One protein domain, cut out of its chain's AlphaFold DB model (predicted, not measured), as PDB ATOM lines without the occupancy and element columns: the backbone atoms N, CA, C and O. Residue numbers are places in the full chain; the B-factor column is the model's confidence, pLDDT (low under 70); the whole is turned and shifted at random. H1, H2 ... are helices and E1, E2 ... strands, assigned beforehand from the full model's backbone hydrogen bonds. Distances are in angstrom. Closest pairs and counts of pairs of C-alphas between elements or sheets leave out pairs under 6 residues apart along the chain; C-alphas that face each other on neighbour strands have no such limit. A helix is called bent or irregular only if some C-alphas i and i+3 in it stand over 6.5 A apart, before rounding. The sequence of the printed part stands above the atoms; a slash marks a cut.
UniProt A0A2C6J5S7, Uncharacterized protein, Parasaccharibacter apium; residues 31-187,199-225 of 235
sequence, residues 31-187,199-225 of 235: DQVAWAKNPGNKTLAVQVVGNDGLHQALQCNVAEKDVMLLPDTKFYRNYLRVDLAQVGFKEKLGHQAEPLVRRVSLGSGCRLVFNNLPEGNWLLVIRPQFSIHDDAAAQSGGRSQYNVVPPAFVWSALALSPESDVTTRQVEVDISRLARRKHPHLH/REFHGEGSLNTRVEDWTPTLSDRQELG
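AT A GLANCE: This is residues 31 to 187 and 199 to 225 of the 235 residues of an uncharacterized protein of Parasaccharibacter apium (UniProt A0A2C6J5S7). Two strongly twisted sheets, E4, E1, E9, E10 and E3, E5, E8, face each other as a sandwich, with H2 over the smaller sheet and H1 at one end. At the other end E6 and E7, with E2 beside E6, form a small sheet that leads out to H3 at the tip. The printed part has 184 residues with five named helices and ten named strands, in the order H1 E1 E2 E3 H2 E4 E5 E6 H3 E7 E8 E9 H4 E10 H5, and its class is mixed, helices and strands. The sheet E4, E1, E9, E10 is mixed, and E2, E6, E7 and E3, E5, E8 are antiparallel. The whole is compact, with a radius of gyration of the C-alphas of 17.5 A and spans of 59 by 40 by 26 A.

HOW THE PARTS SIT: H1, residues 31 to 37, only grazes the sheet of E3, residues 67 to 71, E5, residues 120 to 126, and E8, residues 154 to 160; its closest C-alphas to E3 are Ala 36 and Pro 71, 6.5 A apart. H1 is irregular, with C-alphas 32 and 35 7.7 A apart. E1, residues 42 to 51, is parallel to E9, residues 166 to 174, with N 47 and O 169 2.9 A apart, and antiparallel to E4, residues 111 to 117, with N 46 and O 112 2.8 A apart. E10, residues 209 to 213, is E9's other neighbour, antiparallel, with N 170 and O 212 2.8 A apart. This sheet and E3, E5, E8 form a sandwich, two sheets face to face, 9.2 A centre to centre where they face each other, with strands at 31 degrees. E5 is antiparallel to E3, with N 68 and O 125 2.9 A apart, and to E8, with N 122 and O 158 2.8 A apart. H2, residues 74 to 84, is on that sheet at a height of 9.3 A, along the strands at 7 degrees to E5 on the local plane. E5 runs on into E6, residues 129 to 133, at 55 degrees. E6 is antiparallel to E2, residues 59 to 61, with N 59 and O 131 2.8 A apart, and to E7, residues 145 to 147, with N 132 and O 146 2.9 A apart. H3, residues 135 to 139, H4, residues 176 to 182, and H5, residues 218 to 223, touch no helix; the closest C-alphas of E1 and H4, Asn 51 and Ser 176, are 6.5 A apart. In H2, H3 and H5 every O i to N i+4 pair is within hydrogen-bond range; H1 has 0 of 3, with 2 of 4 O i to N i+3 pairs, and H4 has 1 of 3, with 2 of 4.

IN THESE COORDINATES: H1 begins at C-alpha 31 (480.785, 15.604, 610.563). E1 is 29.1 A long, E9 25.9 A, E8 19.4 A, E5 19.2 A, E4 17.0 A and H2 15.3 A. H5 ends at C-alpha 223 (476.304, 27.011, 645.221).

THE WHOLE: The two C-alphas farthest apart, Asp 31 and Ser 140, are 60.4 A apart. Residues 188 to 198 are not printed, and C-alphas 187 and 199 are 27.5 A apart across the cut. The link from H2 to E4 is long, with 26 residues. The mean pLDDT of the printed part is 82.3, with residues 82 to 91, 107, 178 to 187 and 199 to 205 under 70.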
ATOM      1  N   ASP A  31     481.808  16.640 610.373       87.00
ATOM      2  CA  ASP A  31     480.785  15.604 610.563       87.00
ATOM      3  C   ASP A  31     481.047  14.733 611.799       87.00
ATOM      4  O   ASP A  31     480.115  14.291 612.463       87.00
ATOM      5  N   GLN A  32     482.317  14.541 612.174       86.62
ATOM      6  CA  GLN A  32     482.695  13.744 613.352       86.62
ATOM      7  C   GLN A  32     482.383  14.448 614.679       86.62
ATOM      8  O   GLN A  32     482.407  13.824 615.739       86.62
ATOM      9  N   VAL A  33     482.112  15.750 614.626       88.94
ATOM     10  CA  VAL A  33     481.870  16.613 615.788       88.94
ATOM     11  C   VAL A  33     480.560  17.388 615.660       88.94
ATOM     12  O   VAL A  33     480.296  18.292 616.450       88.94
ATOM     13  N   ALA A  34     479.723  17.042 614.676       87.69
ATOM     14  CA  ALA A  34     478.450  17.711 614.430       87.69
ATOM     15  C   ALA A  34     477.509  17.604 615.639       87.69
ATOM     16  O   ALA A  34     476.827  18.571 615.966       87.69
ATOM     17  N   TRP A  35     477.547  16.473 616.351       91.06
ATOM     18  CA  TRP A  35     476.784  16.248 617.579       91.06
ATOM     19  C   TRP A  35     477.065  17.314 618.650       91.06
ATOM     20  O   TRP A  35     476.137  17.802 619.289       91.06
ATOM     21  N   ALA A  36     478.322  17.751 618.786       92.25
ATOM     22  CA  ALA A  36     478.741  18.698 619.814       92.25
ATOM     23  C   ALA A  36     478.281  20.138 619.537       92.25
ATOM     24  O   ALA A  36     478.323  20.971 620.441       92.25
ATOM     25  N   LYS A  37     477.849  20.453 618.304       87.94
ATOM     26  CA  LYS A  37     477.326  21.783 617.944       87.94
ATOM     27  C   LYS A  37     475.998  22.072 618.620       87.94
ATOM     28  O   LYS A  37     475.756  23.216 619.002       87.94
ATOM     29  N   ASN A  38     475.160  21.052 618.739       86.44
ATOM     30  CA  ASN A  38     473.787  21.219 619.172       86.44
ATOM     31  C   ASN A  38     473.735  21.547 620.670       86.44
ATOM     32  O   ASN A  38     474.527  20.997 621.443       86.44
ATOM     33  N   PRO A  39     472.825  22.436 621.103       86.25
ATOM     34  CA  PRO A  39     472.498  22.539 622.515       86.25
ATOM     35  C   PRO A  39     471.898  21.206 622.974       86.25
ATOM     36  O   PRO A  39     471.115  20.591 622.251       86.25
ATOM     37  N   GLY A  40     472.272  20.758 624.167       89.69
ATOM     38  CA  GLY A  40     471.645  19.607 624.812       89.69
ATOM     39  C   GLY A  40     470.998  19.982 626.137       89.69
ATOM     40  O   GLY A  40     470.872  21.157 626.471       89.69
ATOM     41  N   ASN A  41     470.585  18.973 626.893       91.88
ATOM     42  CA  ASN A  41     469.926  19.119 628.192       91.88
ATOM     43  C   ASN A  41     470.784  18.605 629.359       91.88
ATOM     44  O   ASN A  41     470.299  18.527 630.486       91.88
ATOM     45  N   LYS A  42     472.045  18.237 629.103       93.88
ATOM     46  CA  LYS A  42     472.930  17.661 630.111       93.88
ATOM     47  C   LYS A  42     473.746  18.737 630.817       93.88
ATOM     48  O   LYS A  42     474.170  19.727 630.215       93.88
ATOM     49  N   THR A  43     473.988  18.499 632.098       94.00
ATOM     50  CA  THR A  43     474.852  19.302 632.959       94.00
ATOM     51  C   THR A  43     476.039  18.461 633.398       94.00
ATOM     52  O   THR A  43     475.869  17.347 633.890       94.00
ATOM     53  N   LEU A  44     477.246  18.997 633.250       94.81
ATOM     54  CA  LEU A  44     478.466  18.414 633.796       94.81
ATOM     55  C   LEU A  44     478.967  19.300 634.936       94.81
ATOM     56  O   LEU A  44     479.313  20.458 634.711       94.81
ATOM     57  N   ALA A  45     479.049  18.736 636.137       94.31
ATOM     58  CA  ALA A  45     479.661  19.364 637.299       94.31
ATOM     59  C   ALA A  45     480.974  18.657 637.643       94.31
ATOM     60  O   ALA A  45     481.005  17.437 637.819       94.31
ATOM     61  N   VAL A  46     482.065  19.412 637.744       94.81
ATOM     62  CA  VAL A  46     483.396  18.867 638.026       94.81
ATOM     63  C   VAL A  46     484.005  19.547 639.239       94.81
ATOM     64  O   VAL A  46     484.078  20.770 639.285       94.81
ATOM     65  N   GLN A  47     484.494  18.761 640.191       94.38
ATOM     66  CA  GLN A  47     485.355  19.235 641.268       94.38
ATOM     67  C   GLN A  47     486.807  18.882 640.948       94.38
ATOM     68  O   GLN A  47     487.125  17.721 640.699       94.38
ATOM     69  N   VAL A  48     487.698  19.871 640.958       93.31
ATOM     70  CA  VAL A  48     489.135  19.638 640.772       93.31
ATOM     71  C   VAL A  48     489.833  19.719 642.120       93.31
ATOM     72  O   VAL A  48     489.752  20.739 642.803       93.31
ATOM     73  N   VAL A  49     490.558  18.664 642.480       92.31
ATOM     74  CA  VAL A  49     491.313  18.584 643.736       92.31
ATOM     75  C   VAL A  49     492.777  18.271 643.458       92.31
ATOM     76  O   VAL A  49     493.123  17.660 642.449       92.31
ATOM     77  N   GLY A  50     493.659  18.730 644.342       90.25
ATOM     78  CA  GLY A  50     495.091  18.472 644.254       90.25
ATOM     79  C   GLY A  50     495.539  17.559 645.384       90.25
ATOM     80  O   GLY A  50     495.061  17.691 646.508       90.25
ATOM     81  N   ASN A  51     496.502  16.692 645.096       88.69
ATOM     82  CA  ASN A  51     497.140  15.836 646.086       88.69
ATOM     83  C   ASN A  51     498.661  15.931 645.948       88.69
ATOM     84  O   ASN A  51     499.222  15.625 644.894       88.69
ATOM     85  N   ASP A  52     499.346  16.371 647.002       82.94
ATOM     86  CA  ASP A  52     500.809  16.406 647.050       82.94
ATOM     87  C   ASP A  52     501.422  15.385 648.023       82.94
ATOM     88  O   ASP A  52     502.645  15.209 648.039       82.94
ATOM     89  N   GLY A  53     500.580  14.674 648.781       80.88
ATOM     90  CA  GLY A  53     500.972  13.723 649.816       80.88
ATOM     91  C   GLY A  53     501.647  14.344 651.045       80.88
ATOM     92  O   GLY A  53     502.228  13.598 651.831       80.88
ATOM     93  N   LEU A  54     501.624  15.672 651.195       81.25
ATOM     94  CA  LEU A  54     502.262  16.407 652.294       81.25
ATOM     95  C   LEU A  54     501.248  17.213 653.110       81.25
ATOM     96  O   LEU A  54     501.323  17.222 654.336       81.25
ATOM     97  N   HIS A  55     500.308  17.877 652.439       82.88
ATOM     98  CA  HIS A  55     499.319  18.740 653.077       82.88
ATOM     99  C   HIS A  55     497.949  18.060 653.127       82.88
ATOM    100  O   HIS A  55     497.560  17.349 652.204       82.88
ATOM    101  N   GLN A  56     497.199  18.297 654.210       80.06
ATOM    102  CA  GLN A  56     495.853  17.730 654.381       80.06
ATOM    103  C   GLN A  56     494.838  18.310 653.390       80.06
ATOM    104  O   GLN A  56     493.942  17.599 652.948       80.06
ATOM    105  N   ALA A  57     494.974  19.593 653.047       82.81
ATOM    106  CA  ALA A  57     494.096  20.268 652.105       82.81
ATOM    107  C   ALA A  57     494.886  21.262 651.257       82.81
ATOM    108  O   ALA A  57     495.710  22.026 651.767       82.81
ATOM    109  N   LEU A  58     494.595  21.264 649.959       89.06
ATOM    110  CA  LEU A  58     495.097  22.248 649.013       89.06
ATOM    111  C   LEU A  58     493.941  23.133 648.561       89.06
ATOM    112  O   LEU A  58     492.900  22.643 648.128       89.06
ATOM    113  N   GLN A  59     494.143  24.443 648.616       90.81
ATOM    114  CA  GLN A  59     493.245  25.389 647.970       90.81
ATOM    115  C   GLN A  59     493.486  25.331 646.463       90.81
ATOM    116  O   GLN A  59     494.628  25.455 646.013       90.81
ATOM    117  N   CYS A  60     492.419  25.153 645.689       91.38
ATOM    118  CA  CYS A  60     492.481  25.162 644.234       91.38
ATOM    119  C   CYS A  60     491.920  26.469 643.680       91.38
ATOM    120  O   CYS A  60     490.806  26.870 644.019       91.38
ATOM    121  N   ASN A  61     492.679  27.085 642.774       89.75
ATOM    122  CA  ASN A  61     492.247  28.216 641.968       89.75
ATOM    123  C   ASN A  61     492.488  27.928 640.484       89.75
ATOM    124  O   ASN A  61     493.512  27.361 640.106       89.75
ATOM    125  N   VAL A  62     491.568  28.344 639.622       88.69
ATOM    126  CA  VAL A  62     491.713  28.257 638.165       88.69
ATOM    127  C   VAL A  62     491.019  29.461 637.541       88.69
ATOM    128  O   VAL A  62     490.035  29.943 638.089       88.69
ATOM    129  N   ALA A  63     491.543  29.983 636.434       85.62
ATOM    130  CA  ALA A  63     490.906  31.076 635.704       85.62
ATOM    131  C   ALA A  63     489.981  30.530 634.606       85.62
ATOM    132  O   ALA A  63     490.292  29.511 633.996       85.62
ATOM    133  N   GLU A  64     488.890  31.235 634.284       85.25
ATOM    134  CA  GLU A  64     487.914  30.808 633.258       85.25
ATOM    135  C   GLU A  64     488.574  30.533 631.907       85.25
ATOM    136  O   GLU A  64     488.309  29.525 631.255       85.25
ATOM    137  N   LYS A  65     489.508  31.404 631.509       82.75
ATOM    138  CA  LYS A  65     490.275  31.270 630.263       82.75
ATOM    139  C   LYS A  65     491.116  29.993 630.192       82.75
ATOM    140  O   LYS A  65     491.478  29.569 629.098       82.75
ATOM    141  N   ASP A  66     491.448  29.427 631.349       86.38
ATOM    142  CA  ASP A  66     492.280  28.244 631.506       86.38
ATOM    143  C   ASP A  66     491.444  26.962 631.646       86.38
ATOM    144  O   ASP A  66     492.010  25.909 631.930       86.38
ATOM    145  N   VAL A  67     490.124  27.044 631.441       89.75
ATOM    146  CA  VAL A  67     489.197  25.909 631.438       89.75
ATOM    147  C   VAL A  67     488.509  25.802 630.080       89.75
ATOM    148  O   VAL A  67     487.926  26.759 629.567       89.75
ATOM    149  N   MET A  68     488.555  24.608 629.499       92.00
ATOM    150  CA  MET A  68     487.873  24.280 628.252       92.00
ATOM    151  C   MET A  68     487.309  22.868 628.314       92.00
ATOM    152  O   MET A  68     487.929  21.964 628.871       92.00
ATOM    153  N   LEU A  69     486.156  22.674 627.686       94.69
ATOM    154  CA  LEU A  69     485.601  21.359 627.409       94.69
ATOM    155  C   LEU A  69     485.520  21.187 625.888       94.69
ATOM    156  O   LEU A  69     484.889  21.984 625.191       94.69
ATOM    157  N   LEU A  70     486.221  20.178 625.375       94.31
ATOM    158  CA  LEU A  70     486.384  19.907 623.947       94.31
ATOM    159  C   LEU A  70     485.664  18.604 623.579       94.31
ATOM    160  O   LEU A  70     485.636  17.693 624.402       94.31
ATOM    161  N   PRO A  71     485.138  18.443 622.359       95.25
ATOM    162  CA  PRO A  71     484.668  17.141 621.889       95.25
ATOM    163  C   PRO A  71     485.797  16.102 621.918       95.25
ATOM    164  O   PRO A  71     486.892  16.358 621.411       95.25
ATOM    165  N   ASP A  72     485.549  14.910 622.457       93.69
ATOM    166  CA  ASP A  72     486.557  13.853 622.476       93.69
ATOM    167  C   ASP A  72     486.670  13.168 621.110       93.69
ATOM    168  O   ASP A  72     485.986  12.195 620.793       93.69
ATOM    169  N   THR A  73     487.552  13.705 620.269       91.44
ATOM    170  CA  THR A  73     487.884  13.124 618.966       91.44
ATOM    171  C   THR A  73     489.387  13.110 618.736       91.44
ATOM    172  O   THR A  73     490.155  13.820 619.389       91.44
ATOM    173  N   LYS A  74     489.826  12.338 617.731       88.06
ATOM    174  CA  LYS A  74     491.238  12.286 617.321       88.06
ATOM    175  C   LYS A  74     491.817  13.675 617.037       88.06
ATOM    176  O   LYS A  74     492.975  13.910 617.359       88.06
ATOM    177  N   PHE A  75     491.024  14.588 616.472       88.81
ATOM    178  CA  PHE A  75     491.456  15.959 616.202       88.81
ATOM    179  C   PHE A  75     491.825  16.704 617.493       88.81
ATOM    180  O   PHE A  75     492.959  17.159 617.623       88.81
ATOM    181  N   TYR A  76     490.919  16.763 618.476       88.88
ATOM    182  CA  TYR A  76     491.176  17.476 619.734       88.88
ATOM    183  C   TYR A  76     492.239  16.787 620.592       88.88
ATOM    184  O   TYR A  76     493.073  17.464 621.186       88.88
ATOM    185  N   ARG A  77     492.301  15.450 620.597       87.38
ATOM    186  CA  ARG A  77     493.405  14.727 621.251       87.38
ATOM    187  C   ARG A  77     494.762  15.062 620.625       87.38
ATOM    188  O   ARG A  77     495.741  15.243 621.348       87.38
ATOM    189  N   ASN A  78     494.831  15.188 619.297       82.56
ATOM    190  CA  ASN A  78     496.057  15.600 618.613       82.56
ATOM    191  C   ASN A  78     496.412  17.064 618.896       82.56
ATOM    192  O   ASN A  78     497.588  17.348 619.116       82.56
ATOM    193  N   TYR A  79     495.423  17.960 618.947       81.25
ATOM    194  CA  TYR A  79     495.610  19.347 619.377       81.25
ATOM    195  C   TYR A  79     496.240  19.416 620.776       81.25
ATOM    196  O   TYR A  79     497.290  20.029 620.941       81.25
ATOM    197  N   LEU A  80     495.688  18.692 621.762       80.81
ATOM    198  CA  LEU A  80     496.241  18.663 623.123       80.81
ATOM    199  C   LEU A  80     497.669  18.119 623.169       80.81
ATOM    200  O   LEU A  80     498.473  18.581 623.972       80.81
ATOM    201  N   ARG A  81     498.009  17.159 622.300       74.00
ATOM    202  CA  ARG A  81     499.378  16.642 622.185       74.00
ATOM    203  C   ARG A  81     500.359  17.720 621.715       74.00
ATOM    204  O   ARG A  81     501.486  17.755 622.203       74.00
ATOM    205  N   VAL A  82     499.951  18.559 620.761       65.88
ATOM    206  CA  VAL A  82     500.771  19.666 620.245       65.88
ATOM    207  C   VAL A  82     500.870  20.790 621.280       65.88
ATOM    208  O   VAL A  82     501.967  21.265 621.556       65.88
ATOM    209  N   ASP A  83     499.759  21.140 621.926       62.28
ATOM    210  CA  ASP A  83     499.691  22.217 622.923       62.28
ATOM    211  C   ASP A  83     500.485  21.891 624.205       62.28
ATOM    212  O   ASP A  83     501.243  22.714 624.726       62.28
ATOM    213  N   LEU A  84     500.433  20.633 624.664       58.56
ATOM    214  CA  LEU A  84     501.264  20.132 625.767       58.56
ATOM    215  C   LEU A  84     502.765  20.252 625.510       58.56
ATOM    216  O   LEU A  84     503.536  20.385 626.462       58.56
ATOM    217  N   ALA A  85     503.191  20.210 624.247       51.44
ATOM    218  CA  ALA A  85     504.593  20.378 623.897       51.44
ATOM    219  C   ALA A  85     505.070  21.837 624.060       51.44
ATOM    220  O   ALA A  85     506.278  22.067 624.105       51.44
ATOM    221  N   GLN A  86     504.161  22.818 624.186       49.75
ATOM    222  CA  GLN A  86     504.485  24.254 624.151       49.75
ATOM    223  C   GLN A  86     504.295  25.015 625.482       49.75
ATOM    224  O   GLN A  86     504.480  26.237 625.519       49.75
ATOM    225  N   VAL A  87     504.004  24.326 626.596       50.16
ATOM    226  CA  VAL A  87     503.869  24.933 627.947       50.16
ATOM    227  C   VAL A  87     502.823  26.067 627.972       50.16
ATOM    228  O   VAL A  87     503.038  27.136 628.545       50.16
ATOM    229  N   GLY A  88     501.682  25.877 627.313       50.06
ATOM    230  CA  GLY A  88     500.632  26.894 627.261       50.06
ATOM    231  C   GLY A  88     499.672  26.682 626.099       50.06
ATOM    232  O   GLY A  88     500.110  26.134 625.101       50.06
ATOM    233  N   PHE A  89     498.440  27.202 626.227       53.97
ATOM    234  CA  PHE A  89     497.401  27.259 625.179       53.97
ATOM    235  C   PHE A  89     497.801  28.239 624.068       53.97
ATOM    236  O   PHE A  89     497.192  29.300 623.914       53.97
ATOM    237  N   LYS A  90     498.932  28.000 623.410       55.81
ATOM    238  CA  LYS A  90     499.516  28.974 622.476       55.81
ATOM    239  C   LYS A  90     499.010  28.767 621.066       55.81
ATOM    240  O   LYS A  90     498.920  29.738 620.312       55.81
ATOM    241  N   GLU A  91     498.648  27.539 620.721       63.41
ATOM    242  CA  GLU A  91     498.096  27.260 619.411       63.41
ATOM    243  C   GLU A  91     496.600  27.557 619.430       63.41
ATOM    244  O   GLU A  91     495.834  26.953 620.171       63.41
ATOM    245  N   LYS A  92     496.166  28.545 618.645       73.19
ATOM    246  CA  LYS A  92     494.735  28.811 618.487       73.19
ATOM    247  C   LYS A  92     494.114  27.626 617.759       73.19
ATOM    248  O   LYS A  92     494.702  27.158 616.788       73.19
ATOM    249  N   LEU A  93     492.936  27.165 618.165       81.00
ATOM    250  CA  LEU A  93     492.164  26.253 617.324       81.00
ATOM    251  C   LEU A  93     491.758  26.973 616.032       81.00
ATOM    252  O   LEU A  93     491.537  28.186 616.015       81.00
ATOM    253  N   GLY A  94     491.665  26.224 614.935       79.94
ATOM    254  CA  GLY A  94     491.137  26.749 613.681       79.94
ATOM    255  C   GLY A  94     489.693  27.250 613.833       79.94
ATOM    256  O   GLY A  94     488.928  26.758 614.666       79.94
ATOM    257  N   HIS A  95     489.291  28.193 612.975       80.81
ATOM    258  CA  HIS A  95     487.983  28.867 613.024       80.81
ATOM    259  C   HIS A  95     486.762  27.931 613.017       80.81
ATOM    260  O   HIS A  95     485.697  28.309 613.495       80.81
ATOM    261  N   GLN A  96     486.897  26.716 612.483       84.69
ATOM    262  CA  GLN A  96     485.813  25.730 612.449       84.69
ATOM    263  C   GLN A  96     485.710  24.882 613.728       84.69
ATOM    264  O   GLN A  96     484.644  24.331 614.002       84.69
ATOM    265  N   ALA A  97     486.797  24.774 614.496       86.94
ATOM    266  CA  ALA A  97     486.879  23.962 615.708       86.94
ATOM    267  C   ALA A  97     486.602  24.780 616.980       86.94
ATOM    268  O   ALA A  97     485.868  24.314 617.847       86.94
ATOM    269  N   GLU A  98     487.110  26.017 617.070       87.31
ATOM    270  CA  GLU A  98     486.918  26.889 618.247       87.31
ATOM    271  C   GLU A  98     485.440  27.041 618.681       87.31
ATOM    272  O   GLU A  98     485.174  26.948 619.878       87.31
ATOM    273  N   PRO A  99     484.441  27.181 617.779       89.31
ATOM    274  CA  PRO A  99     483.034  27.316 618.184       89.31
ATOM    275  C   PRO A  99     482.445  26.096 618.913       89.31
ATOM    276  O   PRO A  99     481.356  26.176 619.486       89.31
ATOM    277  N   LEU A 100     483.124  24.948 618.865       91.50
ATOM    278  CA  LEU A 100     482.708  23.713 619.537       91.50
ATOM    279  C   LEU A 100     483.237  23.616 620.968       91.50
ATOM    280  O   LEU A 100     482.794  22.754 621.725       91.50
ATOM    281  N   VAL A 101     484.178  24.484 621.336       91.62
ATOM    282  CA  VAL A 101     484.725  24.551 622.686       91.62
ATOM    283  C   VAL A 101     483.668  25.118 623.621       91.62
ATOM    284  O   VAL A 101     483.108  26.189 623.382       91.62
ATOM    285  N   ARG A 102     483.404  24.415 624.721       93.06
ATOM    286  CA  ARG A 102     482.554  24.928 625.795       93.06
ATOM    287  C   ARG A 102     483.436  25.564 626.859       93.06
ATOM    288  O   ARG A 102     484.406  24.969 627.331       93.06
ATOM    289  N   ARG A 103     483.106  26.805 627.199       88.62
ATOM    290  CA  ARG A 103     483.708  27.559 628.301       88.62
ATOM    291  C   ARG A 103     482.794  27.443 629.518       88.62
ATOM    292  O   ARG A 103     481.601  27.183 629.372       88.62
ATOM    293  N   VAL A 104     483.378  27.576 630.698       84.69
ATOM    294  CA  VAL A 104     482.700  27.340 631.975       84.69
ATOM    295  C   VAL A 104     482.367  28.659 632.665       84.69
ATOM    296  O   VAL A 104     483.088  29.639 632.480       84.69
ATOM    297  N   SER A 105     481.355  28.639 633.529       70.00
ATOM    298  CA  SER A 105     481.249  29.575 634.651       70.00
ATOM    299  C   SER A 105     481.943  28.970 635.876       70.00
ATOM    300  O   SER A 105     481.654  27.828 636.243       70.00
ATOM    301  N   LEU A 106     482.871  29.691 636.507       72.06
ATOM    302  CA  LEU A 106     483.567  29.173 637.691       72.06
ATOM    303  C   LEU A 106     482.709  29.282 638.957       72.06
ATOM    304  O   LEU A 106     482.234  30.362 639.299       72.06
ATOM    305  N   GLY A 107     482.594  28.174 639.690       64.81
ATOM    306  CA  GLY A 107     482.253  28.172 641.113       64.81
ATOM    307  C   GLY A 107     483.504  28.344 641.981       64.81
ATOM    308  O   GLY A 107     484.638  28.315 641.490       64.81
ATOM    309  N   SER A 108     483.331  28.508 643.295       72.56
ATOM    310  CA  SER A 108     484.485  28.664 644.186       72.56
ATOM    311  C   SER A 108     485.247  27.337 644.370       72.56
ATOM    312  O   SER A 108     484.665  26.249 644.334       72.56
ATOM    313  N   GLY A 109     486.572  27.403 644.556       80.25
ATOM    314  CA  GLY A 109     487.406  26.224 644.839       80.25
ATOM    315  C   GLY A 109     487.557  25.236 643.675       80.25
ATOM    316  O   GLY A 109     487.496  24.030 643.891       80.25
ATOM    317  N   CYS A 110     487.724  25.728 642.440       90.19
ATOM    318  CA  CYS A 110     487.818  24.915 641.214       90.19
ATOM    319  C   CYS A 110     486.641  23.951 640.989       90.19
ATOM    320  O   CYS A 110     486.815  22.849 640.456       90.19
ATOM    321  N   ARG A 111     485.437  24.371 641.378       92.38
ATOM    322  CA  ARG A 111     484.200  23.695 640.992       92.38
ATOM    323  C   ARG A 111     483.690  24.299 639.687       92.38
ATOM    324  O   ARG A 111     483.570  25.513 639.554       92.38
ATOM    325  N   LEU A 112     483.462  23.444 638.704       93.06
ATOM    326  CA  LEU A 112     483.197  23.793 637.313       93.06
ATOM    327  C   LEU A 112     481.808  23.291 636.936       93.06
ATOM    328  O   LEU A 112     481.496  22.134 637.214       93.06
ATOM    329  N   VAL A 113     480.999  24.120 636.277       93.38
ATOM    330  CA  VAL A 113     479.667  23.720 635.805       93.38
ATOM    331  C   VAL A 113     479.507  24.073 634.333       93.38
ATOM    332  O   VAL A 113     479.620  25.233 633.936       93.38
ATOM    333  N   PHE A 114     479.225  23.058 633.522       93.81
ATOM    334  CA  PHE A 114     478.907  23.198 632.107       93.81
ATOM    335  C   PHE A 114     477.457  22.787 631.882       93.81
ATOM    336  O   PHE A 114     477.087  21.640 632.132       93.81
ATOM    337  N   ASN A 115     476.654  23.721 631.385       92.75
ATOM    338  CA  ASN A 115     475.233  23.521 631.119       92.75
ATOM    339  C   ASN A 115     474.974  23.339 629.621       92.75
ATOM    340  O   ASN A 115     475.795  23.716 628.782       92.75
ATOM    341  N   ASN A 116     473.783  22.836 629.295       93.06
ATOM    342  CA  ASN A 116     473.272  22.702 627.929       93.06
ATOM    343  C   ASN A 116     474.165  21.850 627.012       93.06
ATOM    344  O   ASN A 116     474.330  22.143 625.822       93.06
ATOM    345  N   LEU A 117     474.763  20.798 627.570       94.62
ATOM    346  CA  LEU A 117     475.612  19.879 626.828       94.62
ATOM    347  C   LEU A 117     474.773  18.772 626.177       94.62
ATOM    348  O   LEU A 117     473.861  18.245 626.821       94.62
ATOM    349  N   PRO A 118     475.051  18.389 624.922       95.25
ATOM    350  CA  PRO A 118     474.576  17.124 624.386       95.25
ATOM    351  C   PRO A 118     475.322  15.953 625.042       95.25
ATOM    352  O   PRO A 118     476.438  16.100 625.555       95.25
ATOM    353  N   GLU A 119     474.695  14.781 624.999       94.62
ATOM    354  CA  GLU A 119     475.353  13.519 625.329       94.62
ATOM    355  C   GLU A 119     476.592  13.288 624.455       94.62
ATOM    356  O   GLU A 119     476.702  13.808 623.341       94.62
ATOM    357  N   GLY A 120     477.532  12.499 624.971       94.06
ATOM    358  CA  GLY A 120     478.743  12.144 624.245       94.06
ATOM    359  C   GLY A 120     480.004  12.214 625.092       94.06
ATOM    360  O   GLY A 120     479.973  12.420 626.307       94.06
ATOM    361  N   ASN A 121     481.133  12.026 624.414       94.88
ATOM    362  CA  ASN A 121     482.452  12.009 625.031       94.88
ATOM    363  C   ASN A 121     483.123  13.371 624.876       94.88
ATOM    364  O   ASN A 121     483.199  13.927 623.777       94.88
ATOM    365  N   TRP A 122     483.641  13.883 625.981       95.88
ATOM    366  CA  TRP A 122     484.251  15.197 626.090       95.88
ATOM    367  C   TRP A 122     485.639  15.101 626.723       95.88
ATOM    368  O   TRP A 122     485.941  14.180 627.473       95.88
ATOM    369  N   LEU A 123     486.485  16.081 626.438       94.31
ATOM    370  CA  LEU A 123     487.795  16.274 627.040       94.31
ATOM    371  C   LEU A 123     487.739  17.549 627.869       94.31
ATOM    372  O   LEU A 123     487.643  18.647 627.320       94.31
ATOM    373  N   LEU A 124     487.811  17.409 629.186       94.31
ATOM    374  CA  LEU A 124     488.059  18.530 630.075       94.31
ATOM    375  C   LEU A 124     489.539  18.879 630.010       94.31
ATOM    376  O   LEU A 124     490.388  18.002 630.142       94.31
ATOM    377  N   VAL A 125     489.841  20.159 629.846       91.25
ATOM    378  CA  VAL A 125     491.196  20.698 629.832       91.25
ATOM    379  C   VAL A 125     491.242  21.870 630.788       91.25
ATOM    380  O   VAL A 125     490.443  22.798 630.672       91.25
ATOM    381  N   ILE A 126     492.161  21.819 631.747       89.50
ATOM    382  CA  ILE A 126     492.241  22.801 632.826       89.50
ATOM    383  C   ILE A 126     493.693  23.105 633.194       89.50
ATOM    384  O   ILE A 126     494.580  22.261 633.046       89.50
ATOM    385  N   ARG A 127     493.940  24.308 633.722       88.31
ATOM    386  CA  ARG A 127     495.232  24.680 634.318       88.31
ATOM    387  C   ARG A 127     495.092  25.134 635.780       88.31
ATOM    388  O   ARG A 127     495.241  26.325 636.057       88.31
ATOM    389  N   PRO A 128     494.789  24.223 636.722       89.38
ATOM    390  CA  PRO A 128     494.652  24.570 638.130       89.38
ATOM    391  C   PRO A 128     495.976  25.022 638.754       89.38
ATOM    392  O   PRO A 128     497.061  24.527 638.429       89.38
ATOM    393  N   GLN A 129     495.861  25.940 639.705       90.06
ATOM    394  CA  GLN A 129     496.897  26.345 640.639       90.06
ATOM    395  C   GLN A 129     496.507  25.888 642.043       90.06
ATOM    396  O   GLN A 129     495.416  26.192 642.522       90.06
ATOM    397  N   PHE A 130     497.429  25.193 642.705       90.69
ATOM    398  CA  PHE A 130     497.238  24.710 644.065       90.69
ATOM    399  C   PHE A 130     498.101  25.496 645.046       90.69
ATOM    400  O   PHE A 130     499.310  25.665 644.837       90.69
ATOM    401  N   SER A 131     497.477  25.950 646.126       89.56
ATOM    402  CA  SER A 131     498.123  26.701 647.196       89.56
ATOM    403  C   SER A 131     497.773  26.158 648.574       89.56
ATOM    404  O   SER A 131     496.731  25.539 648.763       89.56
ATOM    405  N   ILE A 132     498.633  26.446 649.540       87.81
ATOM    406  CA  ILE A 132     498.388  26.231 650.965       87.81
ATOM    407  C   ILE A 132     498.238  27.577 651.664       87.81
ATOM    408  O   ILE A 132     498.828  28.571 651.224       87.81
ATOM    409  N   HIS A 133     497.464  27.584 652.743       84.50
ATOM    410  CA  HIS A 133     497.439  28.684 653.693       84.50
ATOM    411  C   HIS A 133     498.345  28.335 654.880       84.50
ATOM    412  O   HIS A 133     498.298  27.212 655.376       84.50
ATOM    413  N   ASP A 134     499.187  29.273 655.289       80.06
ATOM    414  CA  ASP A 134     500.105  29.159 656.418       80.06
ATOM    415  C   ASP A 134     499.727  30.214 657.462       80.06
ATOM    416  O   ASP A 134     500.123  31.385 657.380       80.06
ATOM    417  N   ASP A 135     498.931  29.781 658.437       77.88
ATOM    418  CA  ASP A 135     498.456  30.623 659.535       77.88
ATOM    419  C   ASP A 135     499.610  31.144 660.405       77.88
ATOM    420  O   ASP A 135     499.552  32.265 660.911       77.88
ATOM    421  N   ALA A 136     500.692  30.372 660.555       76.19
ATOM    422  CA  ALA A 136     501.844  30.767 661.363       76.19
ATOM    423  C   ALA A 136     502.654  31.880 660.677       76.19
ATOM    424  O   ALA A 136     503.080  32.847 661.321       76.19
ATOM    425  N   ALA A 137     502.814  31.796 659.353       74.94
ATOM    426  CA  ALA A 137     503.376  32.889 658.566       74.94
ATOM    427  C   ALA A 137     502.479  34.138 658.619       74.94
ATOM    428  O   ALA A 137     502.992  35.245 658.769       74.94
ATOM    429  N   ALA A 138     501.152  33.977 658.566       77.00
ATOM    430  CA  ALA A 138     500.209  35.093 658.674       77.00
ATOM    431  C   ALA A 138     500.356  35.852 660.007       77.00
ATOM    432  O   ALA A 138     500.442  37.080 660.028       77.00
ATOM    433  N   GLN A 139     500.442  35.116 661.119       80.06
ATOM    434  CA  GLN A 139     500.571  35.678 662.469       80.06
ATOM    435  C   GLN A 139     501.900  36.407 662.701       80.06
ATOM    436  O   GLN A 139     501.970  37.319 663.521       80.06
ATOM    437  N   SER A 140     502.948  36.042 661.961       81.19
ATOM    438  CA  SER A 140     504.262  36.692 662.014       81.19
ATOM    439  C   SER A 140     504.423  37.836 660.999       81.19
ATOM    440  O   SER A 140     505.528  38.347 660.818       81.19
ATOM    441  N   GLY A 141     503.336  38.262 660.337       78.62
ATOM    442  CA  GLY A 141     503.353  39.326 659.323       78.62
ATOM    443  C   GLY A 141     503.950  38.895 657.977       78.62
ATOM    444  O   GLY A 141     504.208  39.731 657.109       78.62
ATOM    445  N   GLY A 142     504.187  37.597 657.801       72.75
ATOM    446  CA  GLY A 142     504.640  36.991 656.561       72.75
ATOM    447  C   GLY A 142     503.502  36.732 655.574       72.75
ATOM    448  O   GLY A 142     502.318  36.954 655.835       72.75
ATOM    449  N   ARG A 143     503.867  36.232 654.391       74.25
ATOM    450  CA  ARG A 143     502.893  35.835 653.371       74.25
ATOM    451  C   ARG A 143     502.126  34.607 653.869       74.25
ATOM    452  O   ARG A 143     502.733  33.586 654.154       74.25
ATOM    453  N   SER A 144     500.804  34.692 653.933       80.06
ATOM    454  CA  SER A 144     499.953  33.614 654.451       80.06
ATOM    455  C   SER A 144     499.563  32.570 653.405       80.06
ATOM    456  O   SER A 144     498.976  31.557 653.746       80.06
ATOM    457  N   GLN A 145     499.862  32.789 652.122       83.25
ATOM    458  CA  GLN A 145     499.486  31.867 651.048       83.25
ATOM    459  C   GLN A 145     500.653  31.581 650.106       83.25
ATOM    460  O   GLN A 145     501.266  32.499 649.541       83.25
ATOM    461  N   TYR A 146     500.902  30.290 649.879       83.31
ATOM    462  CA  TYR A 146     502.004  29.796 649.058       83.31
ATOM    463  C   TYR A 146     501.512  28.841 647.978       83.31
ATOM    464  O   TYR A 146     500.782  27.894 648.252       83.31
ATOM    465  N   ASN A 147     501.966  29.056 646.743       86.12
ATOM    466  CA  ASN A 147     501.707  28.135 645.639       86.12
ATOM    467  C   ASN A 147     502.641  26.927 645.734       86.12
ATOM    468  O   ASN A 147     503.860  27.069 645.573       86.12
ATOM    469  N   VAL A 148     502.065  25.737 645.907       82.06
ATOM    470  CA  VAL A 148     502.821  24.480 646.006       82.06
ATOM    471  C   VAL A 148     503.531  24.203 644.681       82.06
ATOM    472  O   VAL A 148     504.715  23.877 644.636       82.06
ATOM    473  N   VAL A 149     502.854  24.442 643.555       78.25
ATOM    474  CA  VAL A 149     503.393  24.240 642.201       78.25
ATOM    475  C   VAL A 149     502.961  25.367 641.257       78.25
ATOM    476  O   VAL A 149     501.975  26.053 641.531       78.25
ATOM    477  N   PRO A 150     503.694  25.610 640.151       79.62
ATOM    478  CA  PRO A 150     503.165  26.416 639.054       79.62
ATOM    479  C   PRO A 150     501.848  25.821 638.525       79.62
ATOM    480  O   PRO A 150     501.650  24.613 638.676       79.62
ATOM    481  N   PRO A 151     500.980  26.625 637.882       81.50
ATOM    482  CA  PRO A 151     499.739  26.125 637.303       81.50
ATOM    483  C   PRO A 151     499.999  24.924 636.383       81.50
ATOM    484  O   PRO A 151     500.801  25.008 635.450       81.50
ATOM    485  N   ALA A 152     499.355  23.799 636.677       77.25
ATOM    486  CA  ALA A 152     499.617  22.533 636.004       77.25
ATOM    487  C   ALA A 152     498.593  22.330 634.894       77.25
ATOM    488  O   ALA A 152     497.402  22.312 635.168       77.25
ATOM    489  N   PHE A 153     499.035  22.168 633.648       81.56
ATOM    490  CA  PHE A 153     498.122  21.741 632.591       81.56
ATOM    491  C   PHE A 153     497.717  20.292 632.838       81.56
ATOM    492  O   PHE A 153     498.584  19.425 632.972       81.56
ATOM    493  N   VAL A 154     496.415  20.034 632.841       84.50
ATOM    494  CA  VAL A 154     495.864  18.687 632.903       84.50
ATOM    495  C   VAL A 154     494.654  18.561 631.985       84.50
ATOM    496  O   VAL A 154     493.975  19.538 631.664       84.50
ATOM    497  N   TRP A 155     494.390  17.331 631.562       88.81
ATOM    498  CA  TRP A 155     493.218  16.984 630.774       88.81
ATOM    499  C   TRP A 155     492.652  15.630 631.193       88.81
ATOM    500  O   TRP A 155     493.397  14.765 631.662       88.81
ATOM    501  N   SER A 156     491.350  15.441 631.002       90.56
ATOM    502  CA  SER A 156     490.637  14.206 631.336       90.56
ATOM    503  C   SER A 156     489.470  13.972 630.381       90.56
ATOM    504  O   SER A 156     488.756  14.910 630.034       90.56
ATOM    505  N   ALA A 157     489.275  12.728 629.959       92.88
ATOM    506  CA  ALA A 157     488.117  12.296 629.194       92.88
ATOM    507  C   ALA A 157     486.929  12.071 630.136       92.88
ATOM    508  O   ALA A 157     487.068  11.445 631.185       92.88
ATOM    509  N   LEU A 158     485.767  12.596 629.762       94.38
ATOM    510  CA  LEU A 158     484.525  12.540 630.522       94.38
ATOM    511  C   LEU A 158     483.393  12.141 629.573       94.38
ATOM    512  O   LEU A 158     483.257  12.716 628.495       94.38
ATOM    513  N   ALA A 159     482.567  11.183 629.976       93.69
ATOM    514  CA  ALA A 159     481.396  10.763 629.214       93.69
ATOM    515  C   ALA A 159     480.119  11.302 629.867       93.69
ATOM    516  O   ALA A 159     479.932  11.151 631.077       93.69
ATOM    517  N   LEU A 160     479.245  11.909 629.064       93.94
ATOM    518  CA  LEU A 160     477.896  12.293 629.469       93.94
ATOM    519  C   LEU A 160     476.912  11.254 628.933       93.94
ATOM    520  O   LEU A 160     476.757  11.112 627.718       93.94
ATOM    521  N   SER A 161     476.276  10.535 629.857       88.25
ATOM    522  CA  SER A 161     475.321   9.465 629.555       88.25
ATOM    523  C   SER A 161     473.930  10.018 629.197       88.25
ATOM    524  O   SER A 161     473.510  11.023 629.784       88.25
ATOM    525  N   PRO A 162     473.167   9.343 628.312       85.56
ATOM    526  CA  PRO A 162     471.746   9.632 628.102       85.56
ATOM    527  C   PRO A 162     470.913   9.525 629.387       85.56
ATOM    528  O   PRO A 162     469.939  10.259 629.551       85.56
ATOM    529  N   GLU A 163     471.301   8.653 630.318       86.81
ATOM    530  CA  GLU A 163     470.483   8.246 631.471       86.81
ATOM    531  C   GLU A 163     470.480   9.255 632.627       86.81
ATOM    532  O   GLU A 163     469.658   9.168 633.535       86.81
ATOM    533  N   SER A 164     471.409  10.212 632.627       85.06
ATOM    534  CA  SER A 164     471.563  11.185 633.711       85.06
ATOM    535  C   SER A 164     471.551  12.596 633.160       85.06
ATOM    536  O   SER A 164     472.300  12.902 632.240       85.06
ATOM    537  N   ASP A 165     470.716  13.474 633.710       91.25
ATOM    538  CA  ASP A 165     470.700  14.892 633.317       91.25
ATOM    539  C   ASP A 165     471.851  15.681 633.943       91.25
ATOM    540  O   ASP A 165     472.298  16.681 633.386       91.25
ATOM    541  N   VAL A 166     472.375  15.203 635.073       92.81
ATOM    542  CA  VAL A 166     473.528  15.785 635.759       92.81
ATOM    543  C   VAL A 166     474.592  14.710 635.938       92.81
ATOM    544  O   VAL A 166     474.355  13.699 636.590       92.81
ATOM    545  N   THR A 167     475.772  14.946 635.374       94.44
ATOM    546  CA  THR A 167     476.968  14.121 635.568       94.44
ATOM    547  C   THR A 167     477.916  14.848 636.515       94.44
ATOM    548  O   THR A 167     478.302  15.984 636.245       94.44
ATOM    549  N   THR A 168     478.306  14.210 637.619       94.44
ATOM    550  CA  THR A 168     479.232  14.771 638.615       94.44
ATOM    551  C   THR A 168     480.547  14.003 638.620       94.44
ATOM    552  O   THR A 168     480.565  12.771 638.642       94.44
ATOM    553  N   ARG A 169     481.676  14.713 638.567       94.56
ATOM    554  CA  ARG A 169     483.011  14.101 638.497       94.56
ATOM    555  C   ARG A 169     483.995  14.811 639.415       94.56
ATOM    556  O   ARG A 169     483.981  16.033 639.503       94.56
ATOM    557  N   GLN A 170     484.874  14.049 640.051       94.12
ATOM    558  CA  GLN A 170     486.064  14.566 640.716       94.12
ATOM    559  C   GLN A 170     487.277  14.281 639.837       94.12
ATOM    560  O   GLN A 170     487.471  13.152 639.387       94.12
ATOM    561  N   VAL A 171     488.088  15.306 639.593       92.81
ATOM    562  CA  VAL A 171     489.386  15.194 638.927       92.81
ATOM    563  C   VAL A 171     490.465  15.478 639.961       92.81
ATOM    564  O   VAL A 171     490.694  16.628 640.336       92.81
ATOM    565  N   GLU A 172     491.126  14.424 640.427       91.69
ATOM    566  CA  GLU A 172     492.282  14.534 641.313       91.69
ATOM    567  C   GLU A 172     493.558  14.698 640.486       91.69
ATOM    568  O   GLU A 172     493.829  13.908 639.578       91.69
ATOM    569  N   VAL A 173     494.356  15.711 640.822       89.38
ATOM    570  CA  VAL A 173     495.667  15.975 640.229       89.38
ATOM    571  C   VAL A 173     496.764  15.633 641.235       89.38
ATOM    572  O   VAL A 173     496.978  16.351 642.214       89.38
ATOM    573  N   ASP A 174     497.518  14.571 640.958       86.56
ATOM    574  CA  ASP A 174     498.730  14.235 641.702       86.56
ATOM    575  C   ASP A 174     499.853  15.212 641.318       86.56
ATOM    576  O   ASP A 174     500.379  15.222 640.196       86.56
ATOM    577  N   ILE A 175     500.233  16.054 642.272       83.44
ATOM    578  CA  ILE A 175     501.344  17.000 642.162       83.44
ATOM    579  C   ILE A 175     502.506  16.628 643.086       83.44
ATOM    580  O   ILE A 175     503.481  17.378 643.179       83.44
ATOM    581  N   SER A 176     502.466  15.453 643.721       80.38
ATOM    582  CA  SER A 176     503.455  15.008 644.706       80.38
ATOM    583  C   SER A 176     504.878  15.043 644.151       80.38
ATOM    584  O   SER A 176     505.806  15.506 644.814       80.38
ATOM    585  N   ARG A 177     505.086  14.644 642.890       70.44
ATOM    586  CA  ARG A 177     506.411  14.695 642.244       70.44
ATOM    587  C   ARG A 177     506.942  16.123 642.090       70.44
ATOM    588  O   ARG A 177     508.150  16.334 642.199       70.44
ATOM    589  N   LEU A 178     506.065  17.079 641.798       67.19
ATOM    590  CA  LEU A 178     506.427  18.482 641.589       67.19
ATOM    591  C   LEU A 178     506.653  19.191 642.930       67.19
ATOM    592  O   LEU A 178     507.649  19.898 643.075       67.19
ATOM    593  N   ALA A 179     505.804  18.920 643.922       66.06
ATOM    594  CA  ALA A 179     505.956  19.409 645.290       66.06
ATOM    595  C   ALA A 179     507.269  18.917 645.931       66.06
ATOM    596  O   ALA A 179     508.026  19.711 646.492       66.06
ATOM    597  N   ARG A 180     507.625  17.634 645.738       64.25
ATOM    598  CA  ARG A 180     508.884  17.032 646.234       64.25
ATOM    599  C   ARG A 180     510.147  17.759 645.770       64.25
ATOM    600  O   ARG A 180     511.135  17.759 646.492       64.25
ATOM    601  N   ARG A 181     510.145  18.367 644.578       62.38
ATOM    602  CA  ARG A 181     511.305  19.126 644.072       62.38
ATOM    603  C   ARG A 181     511.480  20.482 644.757       62.38
ATOM    604  O   ARG A 181     512.591  20.995 644.763       62.38
ATOM    605  N   LYS A 182     510.406  21.060 645.304       59.41
ATOM    606  CA  LYS A 182     510.436  22.369 645.971       59.41
ATOM    607  C   LYS A 182     510.650  22.294 647.483       59.41
ATOM    608  O   LYS A 182     511.123  23.269 648.053       59.41
ATOM    609  N   HIS A 183     510.356  21.157 648.115       55.06
ATOM    610  CA  HIS A 183     510.518  20.963 649.562       55.06
ATOM    611  C   HIS A 183     511.506  19.824 649.885       55.06
ATOM    612  O   HIS A 183     511.093  18.778 650.391       55.06
ATOM    613  N   PRO A 184     512.819  19.999 649.624       52.69
ATOM    614  CA  PRO A 184     513.825  18.951 649.835       52.69
ATOM    615  C   PRO A 184     513.995  18.542 651.310       52.69
ATOM    616  O   PRO A 184     514.530  17.478 651.598       52.69
ATOM    617  N   HIS A 185     513.527  19.352 652.264       50.19
ATOM    618  CA  HIS A 185     513.687  19.086 653.699       50.19
ATOM    619  C   HIS A 185     512.552  18.251 654.324       50.19
ATOM    620  O   HIS A 185     512.680  17.824 655.467       50.19
ATOM    621  N   LEU A 186     511.467  17.960 653.592       48.56
ATOM    622  CA  LEU A 186     510.311  17.182 654.084       48.56
ATOM    623  C   LEU A 186     510.395  15.676 653.745       48.56
ATOM    624  O   LEU A 186     509.385  14.977 653.663       48.56
ATOM    625  N   HIS A 187     511.600  15.139 653.541       44.97
ATOM    626  CA  HIS A 187     511.804  13.725 653.218       44.97
ATOM    627  C   HIS A 187     511.505  12.791 654.405       44.97
ATOM    628  O   HIS A 187     512.396  12.485 655.194       44.97
ATOM    629  N   ARG A 199     503.969   6.247 629.587       36.50
ATOM    630  CA  ARG A 199     503.469   5.838 628.267       36.50
ATOM    631  C   ARG A 199     502.011   5.466 628.548       36.50
ATOM    632  O   ARG A 199     501.793   4.636 629.412       36.50
ATOM    633  N   GLU A 200     500.989   6.180 628.092       41.78
ATOM    634  CA  GLU A 200     500.584   6.400 626.707       41.78
ATOM    635  C   GLU A 200     499.655   7.625 626.628       41.78
ATOM    636  O   GLU A 200     498.768   7.800 627.459       41.78
ATOM    637  N   PHE A 201     499.780   8.435 625.575       48.78
ATOM    638  CA  PHE A 201     498.844   9.533 625.271       48.78
ATOM    639  C   PHE A 201     497.480   9.032 624.729       48.78
ATOM    640  O   PHE A 201     496.691   9.793 624.174       48.78
ATOM    641  N   HIS A 202     497.221   7.728 624.871       48.25
ATOM    642  CA  HIS A 202     495.991   7.034 624.491       48.25
ATOM    643  C   HIS A 202     495.047   6.796 625.682       48.25
ATOM    644  O   HIS A 202     493.967   6.251 625.484       48.25
ATOM    645  N   GLY A 203     495.440   7.198 626.897       57.66
ATOM    646  CA  GLY A 203     494.655   6.996 628.116       57.66
ATOM    647  C   GLY A 203     493.439   7.919 628.263       57.66
ATOM    648  O   GLY A 203     493.145   8.772 627.421       57.66
ATOM    649  N   GLU A 204     492.741   7.758 629.382       66.25
ATOM    650  CA  GLU A 204     491.553   8.535 629.765       66.25
ATOM    651  C   GLU A 204     491.892   9.933 630.318       66.25
ATOM    652  O   GLU A 204     490.998  10.697 630.659       66.25
ATOM    653  N   GLY A 205     493.170  10.308 630.404       66.38
ATOM    654  CA  GLY A 205     493.583  11.613 630.914       66.38
ATOM    655  C   GLY A 205     495.095  11.797 631.002       66.38
ATOM    656  O   GLY A 205     495.885  10.966 630.546       66.38
ATOM    657  N   SER A 206     495.502  12.908 631.613       74.31
ATOM    658  CA  SER A 206     496.895  13.184 631.967       74.31
ATOM    659  C   SER A 206     497.444  12.120 632.918       74.31
ATOM    660  O   SER A 206     496.738  11.566 633.758       74.31
ATOM    661  N   LEU A 207     498.744  11.841 632.818       70.81
ATOM    662  CA  LEU A 207     499.394  10.745 633.554       70.81
ATOM    663  C   LEU A 207     499.296  10.871 635.085       70.81
ATOM    664  O   LEU A 207     499.432   9.882 635.805       70.81
ATOM    665  N   ASN A 208     499.089  12.094 635.567       76.25
ATOM    666  CA  ASN A 208     498.948  12.455 636.969       76.25
ATOM    667  C   ASN A 208     497.508  12.832 637.348       76.25
ATOM    668  O   ASN A 208     497.311  13.458 638.383       76.25
ATOM    669  N   THR A 209     496.523  12.487 636.520       80.75
ATOM    670  CA  THR A 209     495.109  12.687 636.844       80.75
ATOM    671  C   THR A 209     494.406  11.378 637.135       80.75
ATOM    672  O   THR A 209     494.695  10.356 636.509       80.75
ATOM    673  N   ARG A 210     493.454  11.430 638.060       86.44
ATOM    674  CA  ARG A 210     492.468  10.382 638.301       86.44
ATOM    675  C   ARG A 210     491.080  11.005 638.237       86.44
ATOM    676  O   ARG A 210     490.877  12.093 638.766       86.44
ATOM    677  N   VAL A 211     490.151  10.309 637.590       88.38
ATOM    678  CA  VAL A 211     488.747  10.711 637.511       88.38
ATOM    679  C   VAL A 211     487.908   9.709 638.284       88.38
ATOM    680  O   VAL A 211     488.108   8.503 638.148       88.38
ATOM    681  N   GLU A 212     486.975  10.203 639.083       90.81
ATOM    682  CA  GLU A 212     486.002   9.377 639.793       90.81
ATOM    683  C   GLU A 212     484.660  10.095 639.935       90.81
ATOM    684  O   GLU A 212     484.533  11.285 639.626       90.81
ATOM    685  N   ASP A 213     483.638   9.360 640.363       90.44
ATOM    686  CA  ASP A 213     482.341   9.945 640.668       90.44
ATOM    687  C   ASP A 213     482.447  10.828 641.909       90.44
ATOM    688  O   ASP A 213     483.015  10.447 642.933       90.44
ATOM    689  N   TRP A 214     481.872  12.019 641.811       91.81
ATOM    690  CA  TRP A 214     481.748  12.937 642.932       91.81
ATOM    691  C   TRP A 214     480.298  12.975 643.390       91.81
ATOM    692  O   TRP A 214     479.397  13.093 642.559       91.81
ATOM    693  N   THR A 215     480.069  12.939 644.698       91.44
ATOM    694  CA  THR A 215     478.752  13.185 645.292       91.44
ATOM    695  C   THR A 215     478.766  14.572 645.937       91.44
ATOM    696  O   THR A 215     479.244  14.698 647.065       91.44
ATOM    697  N   PRO A 216     478.260  15.620 645.255       87.31
ATOM    698  CA  PRO A 216     478.230  16.966 645.813       87.31
ATOM    699  C   PRO A 216     477.355  17.011 647.063       87.31
ATOM    700  O   PRO A 216     476.249  16.453 647.069       87.31
ATOM    701  N   THR A 217     477.823  17.721 648.089       89.75
ATOM    702  CA  THR A 217     477.020  18.008 649.280       89.75
ATOM    703  C   THR A 217     475.828  18.900 648.927       89.75
ATOM    704  O   THR A 217     475.759  19.489 647.846       89.75
ATOM    705  N   LEU A 218     474.868  19.044 649.845       88.19
ATOM    706  CA  LEU A 218     473.736  19.951 649.634       88.19
ATOM    707  C   LEU A 218     474.202  21.401 649.411       88.19
ATOM    708  O   LEU A 218     473.686  22.076 648.525       88.19
ATOM    709  N   SER A 219     475.209  21.842 650.172       87.56
ATOM    710  CA  SER A 219     475.811  23.169 650.019       87.56
ATOM    711  C   SER A 219     476.468  23.334 648.649       87.56
ATOM    712  O   SER A 219     476.268  24.355 647.999       87.56
ATOM    713  N   ASP A 220     477.199  22.318 648.175       88.44
ATOM    714  CA  ASP A 220     477.790  22.339 646.831       88.44
ATOM    715  C   ASP A 220     476.715  22.458 645.752       88.44
ATOM    716  O   ASP A 220     476.863  23.227 644.809       88.44
ATOM    717  N   ARG A 221     475.609  21.719 645.887       89.38
ATOM    718  CA  ARG A 221     474.509  21.768 644.915       89.38
ATOM    719  C   ARG A 221     473.880  23.149 644.851       89.38
ATOM    720  O   ARG A 221     473.659  23.650 643.756       89.38
ATOM    721  N   GLN A 222     473.631  23.766 646.004       88.25
ATOM    722  CA  GLN A 222     473.079  25.116 646.076       88.25
ATOM    723  C   GLN A 222     474.017  26.145 645.443       88.25
ATOM    724  O   GLN A 222     473.574  26.950 644.629       88.25
ATOM    725  N   GLU A 223     475.310  26.088 645.770       87.25
ATOM    726  CA  GLU A 223     476.304  27.011 645.221       87.25
ATOM    727  C   GLU A 223     476.454  26.865 643.701       87.25
ATOM    728  O   GLU A 223     476.564  27.856 642.983       87.25
ATOM    729  N   LEU A 224     476.433  25.629 643.204       87.44
ATOM    730  CA  LEU A 224     476.611  25.320 641.787       87.44
ATOM    731  C   LEU A 224     475.311  25.391 640.971       87.44
ATOM    732  O   LEU A 224     475.337  25.114 639.772       87.44
ATOM    733  N   GLY A 225     474.180  25.731 641.595       87.94
ATOM    734  CA  GLY A 225     472.872  25.755 640.935       87.94
ATOM    735  C   GLY A 225     472.404  24.379 640.444       87.94
ATOM    736  O   GLY A 225     471.642  24.291 639.482       87.94
TER     737      GLY A 225